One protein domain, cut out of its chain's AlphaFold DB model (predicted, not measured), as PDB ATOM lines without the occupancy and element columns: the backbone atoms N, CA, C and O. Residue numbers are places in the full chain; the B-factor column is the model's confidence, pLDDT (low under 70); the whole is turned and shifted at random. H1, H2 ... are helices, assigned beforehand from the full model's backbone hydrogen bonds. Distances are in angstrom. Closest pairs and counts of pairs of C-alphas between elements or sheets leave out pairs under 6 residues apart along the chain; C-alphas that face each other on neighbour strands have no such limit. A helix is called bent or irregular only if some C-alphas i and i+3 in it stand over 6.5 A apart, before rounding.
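What this domain is: This is residues 30 to 102 of the 114 residues of the protein "Glutathione S-transferase" of Portunus trituberculatus (UniProt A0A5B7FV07). A flat, all-helix domain has H3 as its crossbar: the longest helix, H2, crosses H3 near the middle of both, H1 makes a corner with H3 near its first residues, and H4 lies beyond its other end, separate from H1 and H2. A long link without a named element, residues 42 to 55, loops from the last residue of H1 to the first of H2. The printed part has 73 residues with four named helices, in the order H1, H2, H3, H4, and no named strand. It is compact, with a radius of gyration of the C-alphas of 12.1 A, and its C-alphas span 34 by 30 by 16 A.

Where its parts are: H2 is residues 56 to 69, 20.0 A from first to last C-alpha; C-alpha 56 is at (208.036, 165.889, 238.726). H3 is residues 80 to 90, 15.3 A long by the same measure. H1 is residues 30 to 41 and measures 16.6 A, with C-alpha 30 at (215.340, 144.746, 232.334). H4 is residues 93 to 101 and measures 12.2 A, with C-alpha 101 at (188.150, 161.176, 242.749). No helix is bent or irregular.

How they stand to each other: H2 and H3 touch, with 12 pairs of C-alphas within 8 A. Their closest C-alphas are those of Ala 62 and Leu 86, 4.7 A apart, and their lines stand at 74 degrees, about perpendicular. H1 and H3 touch only at their ends, H1 with residues 38 to 39 alone. The closest C-alphas there are those of Glu 39 and Leu 82, 5.8 A apart, and the lines stand at 81 degrees, about perpendicular. H3 and H4 are close but not clearly touching, with 2 pairs of C-alphas within 8 A; the closest are those of Arg 90 and Gln 96, 6.1 A apart. Their lines stand at 72 degrees, only just about perpendicular. H1 is apart from H2 and from H4, and H2 is apart from H4. In H1, H2, H3 and H4 every O i to N i+4 pair of the backbone is within hydrogen-bond range.

The domain as a whole: The two C-alphas farthest apart are those of Val 33 and Ala 101, 34.1 A. The printed part, residues 30 to 102, has no cut. The link from H1 to H2 is long, with 14 residues; that from H2 to H3 is short, with 10; that from H3 to H4 is tight, with 2. The mean pLDDT of the printed part is 91.9, and no printed residue is under 70.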
ATOM      1  N   ARG A  30     214.817 143.409 232.009       88.31
ATOM      2  CA  ARG A  30     215.340 144.746 232.334       88.31
ATOM      3  C   ARG A  30     214.796 145.324 233.631       88.31
ATOM      4  O   ARG A  30     215.460 146.189 234.197       88.31
ATOM      5  N   ALA A  31     213.636 144.866 234.102       88.81
ATOM      6  CA  ALA A  31     212.936 145.420 235.258       88.81
ATOM      7  C   ALA A  31     213.845 145.493 236.487       88.81
ATOM      8  O   ALA A  31     214.039 146.578 237.027       88.81
ATOM      9  N   ALA A  32     214.504 144.386 236.844       87.75
ATOM     10  CA  ALA A  32     215.408 144.340 237.992       87.75
ATOM     11  C   ALA A  32     216.568 145.347 237.876       87.75
ATOM     12  O   ALA A  32     216.898 146.042 238.835       87.75
ATOM     13  N   VAL A  33     217.165 145.483 236.686       91.50
ATOM     14  CA  VAL A  33     218.258 146.441 236.445       91.50
ATOM     15  C   VAL A  33     217.756 147.882 236.537       91.50
ATOM     16  O   VAL A  33     218.423 148.726 237.132       91.50
ATOM     17  N   VAL A  34     216.587 148.177 235.964       92.56
ATOM     18  CA  VAL A  34     215.984 149.516 236.008       92.56
ATOM     19  C   VAL A  34     215.620 149.897 237.440       92.56
ATOM     20  O   VAL A  34     216.006 150.975 237.880       92.56
ATOM     21  N   VAL A  35     214.955 149.007 238.179       93.94
ATOM     22  CA  VAL A  35     214.601 149.208 239.591       93.94
ATOM     23  C   VAL A  35     215.853 149.446 240.428       93.94
ATOM     24  O   VAL A  35     215.935 150.454 241.122       93.94
ATOM     25  N   LYS A  36     216.880 148.601 240.290       93.81
ATOM     26  CA  LYS A  36     218.152 148.781 241.000       93.81
ATOM     27  C   LYS A  36     218.822 150.117 240.675       93.81
ATOM     28  O   LYS A  36     219.384 150.764 241.556       93.81
ATOM     29  N   ASN A  37     218.793 150.541 239.413       93.88
ATOM     30  CA  ASN A  37     219.362 151.826 239.021       93.88
ATOM     31  C   ASN A  37     218.581 152.993 239.627       93.88
ATOM     32  O   ASN A  37     219.201 153.922 240.130       93.88
ATOM     33  N   LEU A  38     217.248 152.939 239.611       94.31
ATOM     34  CA  LEU A  38     216.391 153.958 240.215       94.31
ATOM     35  C   LEU A  38     216.578 154.032 241.739       94.31
ATOM     36  O   LEU A  38     216.715 155.130 242.268       94.31
ATOM     37  N   GLU A  39     216.679 152.891 242.420       94.94
ATOM     38  CA  GLU A  39     216.974 152.800 243.858       94.94
ATOM     39  C   GLU A  39     218.286 153.524 244.210       94.94
ATOM     40  O   GLU A  39     218.356 154.283 245.177       94.94
ATOM     41  N   ASN A  40     219.319 153.368 243.374       92.81
ATOM     42  CA  ASN A  40     220.611 154.037 243.555       92.81
ATOM     43  C   ASN A  40     220.587 155.543 243.239       92.81
ATOM     44  O   ASN A  40     221.516 156.254 243.620       92.81
ATOM     45  N   LEU A  41     219.568 156.042 242.528       92.44
ATOM     46  CA  LEU A  41     219.411 157.470 242.219       92.44
ATOM     47  C   LEU A  41     218.697 158.248 243.328       92.44
ATOM     48  O   LEU A  41     218.649 159.482 243.274       92.44
ATOM     49  N   VAL A  42     218.133 157.552 244.316       91.94
ATOM     50  CA  VAL A  42     217.496 158.197 245.459       91.94
ATOM     51  C   VAL A  42     218.567 158.829 246.343       91.94
ATOM     52  O   VAL A  42     219.463 158.150 246.848       91.94
ATOM     53  N   THR A  43     218.465 160.143 246.523       83.12
ATOM     54  CA  THR A  43     219.429 160.933 247.294       83.12
ATOM     55  C   THR A  43     219.342 160.619 248.787       83.12
ATOM     56  O   THR A  43     218.250 160.554 249.354       83.12
ATOM     57  N   ASP A  44     220.493 160.471 249.444       74.12
ATOM     58  CA  ASP A  44     220.550 160.080 250.860       74.12
ATOM     59  C   ASP A  44     220.087 161.192 251.823       74.12
ATOM     60  O   ASP A  44     219.686 160.908 252.947       74.12
ATOM     61  N   GLU A  45     220.116 162.461 251.402       77.50
ATOM     62  CA  GLU A  45     219.790 163.596 252.279       77.50
ATOM     63  C   GLU A  45     218.281 163.798 252.478       77.50
ATOM     64  O   GLU A  45     217.843 164.152 253.571       77.50
ATOM     65  N   ALA A  46     217.482 163.606 251.423       80.12
ATOM     66  CA  ALA A  46     216.054 163.943 251.426       80.12
ATOM     67  C   ALA A  46     215.134 162.795 250.986       80.12
ATOM     68  O   ALA A  46     213.906 162.902 251.123       80.12
ATOM     69  N   GLY A  47     215.699 161.706 250.453       87.50
ATOM     70  CA  GLY A  47     214.932 160.559 249.970       87.50
ATOM     71  C   GLY A  47     214.105 160.857 248.717       87.50
ATOM     72  O   GLY A  47     213.036 160.284 248.546       87.50
ATOM     73  N   TRP A  48     214.565 161.780 247.865       93.94
ATOM     74  CA  TRP A  48     213.969 162.076 246.555       93.94
ATOM     75  C   TRP A  48     214.942 161.727 245.426       93.94
ATOM     76  O   TRP A  48     216.161 161.682 245.633       93.94
ATOM     77  N   LEU A  49     214.415 161.500 244.226       93.50
ATOM     78  CA  LEU A  49     215.200 161.218 243.029       93.50
ATOM     79  C   LEU A  49     215.946 162.469 242.564       93.50
ATOM     80  O   LEU A  49     215.350 163.523 242.346       93.50
ATOM     81  N   LEU A  50     217.257 162.323 242.334       87.31
ATOM     82  CA  LEU A  50     218.128 163.289 241.637       87.31
ATOM     83  C   LEU A  50     218.283 164.682 242.287       87.31
ATOM     84  O   LEU A  50     219.087 165.485 241.813       87.31
ATOM     85  N   SER A  51     217.533 164.996 243.344       87.88
ATOM     86  CA  SER A  51     217.431 166.329 243.944       87.88
ATOM     87  C   SER A  51     217.121 166.232 245.445       87.88
ATOM     88  O   SER A  51     216.359 165.355 245.839       87.88
ATOM     89  N   PRO A  52     217.596 167.166 246.296       89.00
ATOM     90  CA  PRO A  52     217.189 167.254 247.707       89.00
ATOM     91  C   PRO A  52     215.713 167.646 247.919       89.00
ATOM     92  O   PRO A  52     215.229 167.728 249.046       89.00
ATOM     93  N   LYS A  53     214.990 167.972 246.846       91.25
ATOM     94  CA  LYS A  53     213.573 168.351 246.857       91.25
ATOM     95  C   LYS A  53     212.809 167.511 245.847       91.25
ATOM     96  O   LYS A  53     213.343 167.253 244.771       91.25
ATOM     97  N   MET A  54     211.549 167.223 246.167       93.75
ATOM     98  CA  MET A  54     210.612 166.579 245.253       93.75
ATOM     99  C   MET A  54     210.523 167.350 243.935       93.75
ATOM    100  O   MET A  54     210.381 168.578 243.917       93.75
ATOM    101  N   THR A  55     210.564 166.613 242.838       94.81
ATOM    102  CA  THR A  55     210.356 167.113 241.486       94.81
ATOM    103  C   THR A  55     209.277 166.293 240.787       94.81
ATOM    104  O   THR A  55     208.754 165.313 241.316       94.81
ATOM    105  N   TRP A  56     208.942 166.677 239.558       95.94
ATOM    106  CA  TRP A  56     208.036 165.889 238.726       95.94
ATOM    107  C   TRP A  56     208.565 164.467 238.454       95.94
ATOM    108  O   TRP A  56     207.763 163.586 238.163       95.94
ATOM    109  N   VAL A  57     209.880 164.231 238.579       95.50
ATOM    110  CA  VAL A  57     210.502 162.909 238.404       95.50
ATOM    111  C   VAL A  57     209.998 161.930 239.462       95.50
ATOM    112  O   VAL A  57     209.645 160.812 239.116       95.50
ATOM    113  N   ASP A  58     209.883 162.356 240.723       96.25
ATOM    114  CA  ASP A  58     209.362 161.513 241.807       96.25
ATOM    115  C   ASP A  58     207.913 161.096 241.540       96.25
ATOM    116  O   ASP A  58     207.561 159.927 241.680       96.25
ATOM    117  N   VAL A  59     207.086 162.045 241.086       96.44
ATOM    118  CA  VAL A  59     205.676 161.796 240.749       96.44
ATOM    119  C   VAL A  59     205.554 160.862 239.548       96.44
ATOM    120  O   VAL A  59     204.781 159.908 239.584       96.44
ATOM    121  N   PHE A  60     206.338 161.113 238.499       95.94
ATOM    122  CA  PHE A  60     206.382 160.279 237.303       95.94
ATOM    123  C   PHE A  60     206.805 158.849 237.647       95.94
ATOM    124  O   PHE A  60     206.113 157.899 237.290       95.94
ATOM    125  N   THR A  61     207.900 158.682 238.389       94.94
ATOM    126  CA  THR A  61     208.379 157.361 238.802       94.94
ATOM    127  C   THR A  61     207.352 156.652 239.676       94.94
ATOM    128  O   THR A  61     207.045 155.499 239.396       94.94
ATOM    129  N   ALA A  62     206.765 157.323 240.671       95.44
ATOM    130  CA  ALA A  62     205.741 156.726 241.523       95.44
ATOM    131  C   ALA A  62     204.516 156.251 240.725       95.44
ATOM    132  O   ALA A  62     204.042 155.148 240.968       95.44
ATOM    133  N   ALA A  63     204.042 157.026 239.743       92.88
ATOM    134  CA  ALA A  63     202.903 156.631 238.909       92.88
ATOM    135  C   ALA A  63     203.178 155.346 238.108       92.88
ATOM    136  O   ALA A  63     202.339 154.450 238.066       92.88
ATOM    137  N   TYR A  64     204.371 155.221 237.518       91.06
ATOM    138  CA  TYR A  64     204.749 153.999 236.807       91.06
ATOM    139  C   TYR A  64     205.001 152.825 237.749       91.06
ATOM    140  O   TYR A  64     204.630 151.703 237.424       91.06
ATOM    141  N   LEU A  65     205.618 153.060 238.911       92.69
ATOM    142  CA  LEU A  65     205.799 152.008 239.907       92.69
ATOM    143  C   LEU A  65     204.449 151.459 240.375       92.69
ATOM    144  O   LEU A  65     204.300 150.246 240.389       92.69
ATOM    145  N   ASP A  66     203.472 152.326 240.664       89.56
ATOM    146  CA  ASP A  66     202.102 151.945 241.050       89.56
ATOM    147  C   ASP A  66     201.441 151.041 239.998       89.56
ATOM    148  O   ASP A  66     200.783 150.070 240.345       89.56
ATOM    149  N   GLN A  67     201.681 151.298 238.710       85.06
ATOM    150  CA  GLN A  67     201.175 150.448 237.631       85.06
ATOM    151  C   GLN A  67     201.947 149.123 237.499       85.06
ATOM    152  O   GLN A  67     201.355 148.079 237.236       85.06
ATOM    153  N   TYR A  68     203.277 149.141 237.630       86.44
ATOM    154  CA  TYR A  68     204.100 147.953 237.392       86.44
ATOM    155  C   TYR A  68     204.107 146.956 238.552       86.44
ATOM    156  O   TYR A  68     204.295 145.769 238.291       86.44
ATOM    157  N   VAL A  69     203.896 147.393 239.799       88.50
ATOM    158  CA  VAL A  69     203.842 146.478 240.956       88.50
ATOM    159  C   VAL A  69     202.691 145.481 240.858       88.50
ATOM    160  O   VAL A  69     202.847 144.349 241.301       88.50
ATOM    161  N   ASP A  70     201.588 145.860 240.211       82.19
ATOM    162  CA  ASP A  70     200.449 144.969 239.975       82.19
ATOM    163  C   ASP A  70     200.693 143.994 238.806       82.19
ATOM    164  O   ASP A  70     200.011 142.978 238.683       82.19
ATOM    165  N   MET A  71     201.663 144.287 237.930       79.44
ATOM    166  CA  MET A  71     201.966 143.485 236.735       79.44
ATOM    167  C   MET A  71     203.194 142.581 236.890       79.44
ATOM    168  O   MET A  71     203.368 141.644 236.106       79.44
ATOM    169  N   ILE A  72     204.086 142.885 237.836       85.00
ATOM    170  CA  ILE A  72     205.364 142.197 238.021       85.00
ATOM    171  C   ILE A  72     205.524 141.846 239.498       85.00
ATOM    172  O   ILE A  72     205.884 142.694 240.319       85.00
ATOM    173  N   ASP A  73     205.314 140.570 239.812       86.25
ATOM    174  CA  ASP A  73     205.505 140.042 241.160       86.25
ATOM    175  C   ASP A  73     206.919 140.343 241.671       86.25
ATOM    176  O   ASP A  73     207.919 140.134 240.979       86.25
ATOM    177  N   GLY A  74     206.995 140.854 242.898       89.06
ATOM    178  CA  GLY A  74     208.256 141.123 243.582       89.06
ATOM    179  C   GLY A  74     209.069 142.302 243.037       89.06
ATOM    180  O   GLY A  74     210.205 142.499 243.467       89.06
ATOM    181  N   LEU A  75     208.518 143.126 242.130       91.19
ATOM    182  CA  LEU A  75     209.252 144.206 241.448       91.19
ATOM    183  C   LEU A  75     210.050 145.120 242.389       91.19
ATOM    184  O   LEU A  75     211.145 145.555 242.036       91.19
ATOM    185  N   LEU A  76     209.489 145.438 243.557       94.00
ATOM    186  CA  LEU A  76     210.074 146.367 244.524       94.00
ATOM    187  C   LEU A  76     210.607 145.689 245.793       94.00
ATOM    188  O   LEU A  76     210.949 146.400 246.734       94.00
ATOM    189  N   GLU A  77     210.674 144.355 245.866       93.31
ATOM    190  CA  GLU A  77     211.083 143.639 247.091       93.31
ATOM    191  C   GLU A  77     212.472 144.055 247.590       93.31
ATOM    192  O   GLU A  77     212.680 144.214 248.792       93.31
ATOM    193  N   GLU A  78     213.404 144.301 246.668       92.62
ATOM    194  CA  GLU A  78     214.778 144.715 246.975       92.62
ATOM    195  C   GLU A  78     215.012 146.233 246.825       92.62
ATOM    196  O   GLU A  78     216.159 146.678 246.798       92.62
ATOM    197  N   ALA A  79     213.949 147.040 246.712       95.38
ATOM    198  CA  ALA A  79     214.035 148.483 246.446       95.38
ATOM    199  C   ALA A  79     213.290 149.336 247.499       95.38
ATOM    200  O   ALA A  79     212.273 149.970 247.191       95.38
ATOM    201  N   PRO A  80     213.755 149.342 248.764       95.56
ATOM    202  CA  PRO A  80     213.070 150.019 249.864       95.56
ATOM    203  C   PRO A  80     212.968 151.543 249.693       95.56
ATOM    204  O   PRO A  80     211.951 152.119 250.082       95.56
ATOM    205  N   LYS A  81     213.958 152.221 249.094       95.50
ATOM    206  CA  LYS A  81     213.880 153.674 248.864       95.50
ATOM    207  C   LYS A  81     212.812 154.010 247.820       95.50
ATOM    208  O   LYS A  81     212.097 155.000 247.966       95.50
ATOM    209  N   LEU A  82     212.648 153.181 246.789       95.94
ATOM    210  CA  LEU A  82     211.562 153.338 245.817       95.94
ATOM    211  C   LEU A  82     210.183 153.047 246.416       95.94
ATOM    212  O   LEU A  82     209.233 153.762 246.093       95.94
ATOM    213  N   GLN A  83     210.065 152.060 247.311       95.62
ATOM    214  CA  GLN A  83     208.830 151.853 248.082       95.62
ATOM    215  C   GLN A  83     208.484 153.099 248.912       95.62
ATOM    216  O   GLN A  83     207.327 153.525 248.943       95.62
ATOM    217  N   GLU A  84     209.486 153.721 249.542       95.00
ATOM    218  CA  GLU A  84     209.300 154.956 250.305       95.00
ATOM    219  C   GLU A  84     208.852 156.119 249.408       95.00
ATOM    220  O   GLU A  84     207.898 156.819 249.754       95.00
ATOM    221  N   ILE A  85     209.477 156.308 248.239       95.38
ATOM    222  CA  ILE A  85     209.063 157.328 247.261       95.38
ATOM    223  C   ILE A  85     207.610 157.117 246.841       95.38
ATOM    224  O   ILE A  85     206.827 158.070 246.879       95.38
ATOM    225  N   LEU A  86     207.232 155.885 246.485       95.69
ATOM    226  CA  LEU A  86     205.861 155.548 246.104       95.69
ATOM    227  C   LEU A  86     204.878 155.922 247.222       95.69
ATOM    228  O   LEU A  86     203.896 156.623 246.976       95.69
ATOM    229  N   GLY A  87     205.176 155.524 248.461       95.62
ATOM    230  CA  GLY A  87     204.351 155.848 249.625       95.62
ATOM    231  C   GLY A  87     204.249 157.353 249.886       95.62
ATOM    232  O   GLY A  87     203.152 157.874 250.106       95.62
ATOM    233  N   ARG A  88     205.366 158.079 249.818       95.69
ATOM    234  CA  ARG A  88     205.422 159.531 250.051       95.69
ATOM    235  C   ARG A  88     204.644 160.307 248.999       95.69
ATOM    236  O   ARG A  88     203.863 161.181 249.368       95.69
ATOM    237  N   VAL A  89     204.809 159.976 247.718       96.62
ATOM    238  CA  VAL A  89     204.061 160.617 246.624       96.62
ATOM    239  C   VAL A  89     202.565 160.331 246.755       96.62
ATOM    240  O   VAL A  89     201.763 161.260 246.679       96.62
ATOM    241  N   ARG A  90     202.177 159.077 247.027       95.44
ATOM    242  CA  ARG A  90     200.769 158.704 247.258       95.44
ATOM    243  C   ARG A  90     200.165 159.353 248.500       95.44
ATOM    244  O   ARG A  90     198.949 159.422 248.595       95.44
ATOM    245  N   SER A  91     200.988 159.819 249.435       96.12
ATOM    246  CA  SER A  91     200.544 160.516 250.648       96.12
ATOM    247  C   SER A  91     200.399 162.030 250.468       96.12
ATOM    248  O   SER A  91     199.985 162.719 251.398       96.12
ATOM    249  N   LEU A  92     200.742 162.577 249.297       96.06
ATOM    250  CA  LEU A  92     200.544 163.998 249.018       96.06
ATOM    251  C   LEU A  92     199.039 164.305 248.944       96.06
ATOM    252  O   LEU A  92     198.347 163.633 248.179       96.06
ATOM    253  N   PRO A  93     198.527 165.344 249.637       97.19
ATOM    254  CA  PRO A  93     197.087 165.612 249.703       97.19
ATOM    255  C   PRO A  93     196.404 165.711 248.334       97.19
ATOM    256  O   PRO A  93     195.380 165.080 248.113       97.19
ATOM    257  N   ALA A  94     197.016 166.425 247.381       96.19
ATOM    258  CA  ALA A  94     196.468 166.567 246.030       96.19
ATOM    259  C   ALA A  94     196.467 165.248 245.235       96.19
ATOM    260  O   ALA A  94     195.604 165.032 244.389       96.19
ATOM    261  N   ILE A  95     197.435 164.361 245.494       96.25
ATOM    262  CA  ILE A  95     197.497 163.044 244.853       96.25
ATOM    263  C   ILE A  95     196.471 162.104 245.485       96.25
ATOM    264  O   ILE A  95     195.806 161.385 244.750       96.25
ATOM    265  N   GLN A  96     196.295 162.133 246.809       96.19
ATOM    266  CA  GLN A  96     195.242 161.371 247.489       96.19
ATOM    267  C   GLN A  96     193.856 161.778 246.997       96.19
ATOM    268  O   GLN A  96     193.096 160.920 246.563       96.19
ATOM    269  N   GLU A  97     193.574 163.083 246.979       97.06
ATOM    270  CA  GLU A  97     192.310 163.623 246.478       97.06
ATOM    271  C   GLU A  97     192.052 163.174 245.032       97.06
ATOM    272  O   GLU A  97     190.952 162.733 244.700       97.06
ATOM    273  N   TRP A  98     193.081 163.199 244.177       94.94
ATOM    274  CA  TRP A  98     192.966 162.677 242.818       94.94
ATOM    275  C   TRP A  98     192.740 161.162 242.773       94.94
ATOM    276  O   TRP A  98     191.896 160.712 242.012       94.94
ATOM    277  N   ILE A  99     193.455 160.355 243.560       92.12
ATOM    278  CA  ILE A  99     193.274 158.894 243.585       92.12
ATOM    279  C   ILE A  99     191.853 158.519 244.030       92.12
ATOM    280  O   ILE A  99     191.288 157.569 243.496       92.12
ATOM    281  N   GLU A 100     191.271 159.266 244.969       94.56
ATOM    282  CA  GLU A 100     189.901 159.058 245.445       94.56
ATOM    283  C   GLU A 100     188.843 159.502 244.424       94.56
ATOM    284  O   GLU A 100     187.798 158.863 244.304       94.56
ATOM    285  N   ALA A 101     189.107 160.583 243.682       96.06
ATOM    286  CA  ALA A 101     188.150 161.176 242.749       96.06
ATOM    287  C   ALA A 101     188.319 160.731 241.286       96.06
ATOM    288  O   ALA A 101     187.424 160.986 240.473       96.06
ATOM    289  N   ARG A 102     189.457 160.121 240.913       91.56
ATOM    290  CA  ARG A 102     189.752 159.778 239.515       91.56
ATOM    291  C   ARG A 102     188.710 158.793 238.978       91.56
ATOM    292  O   ARG A 102     188.295 157.887 239.704       91.56
TER     293      ARG A 102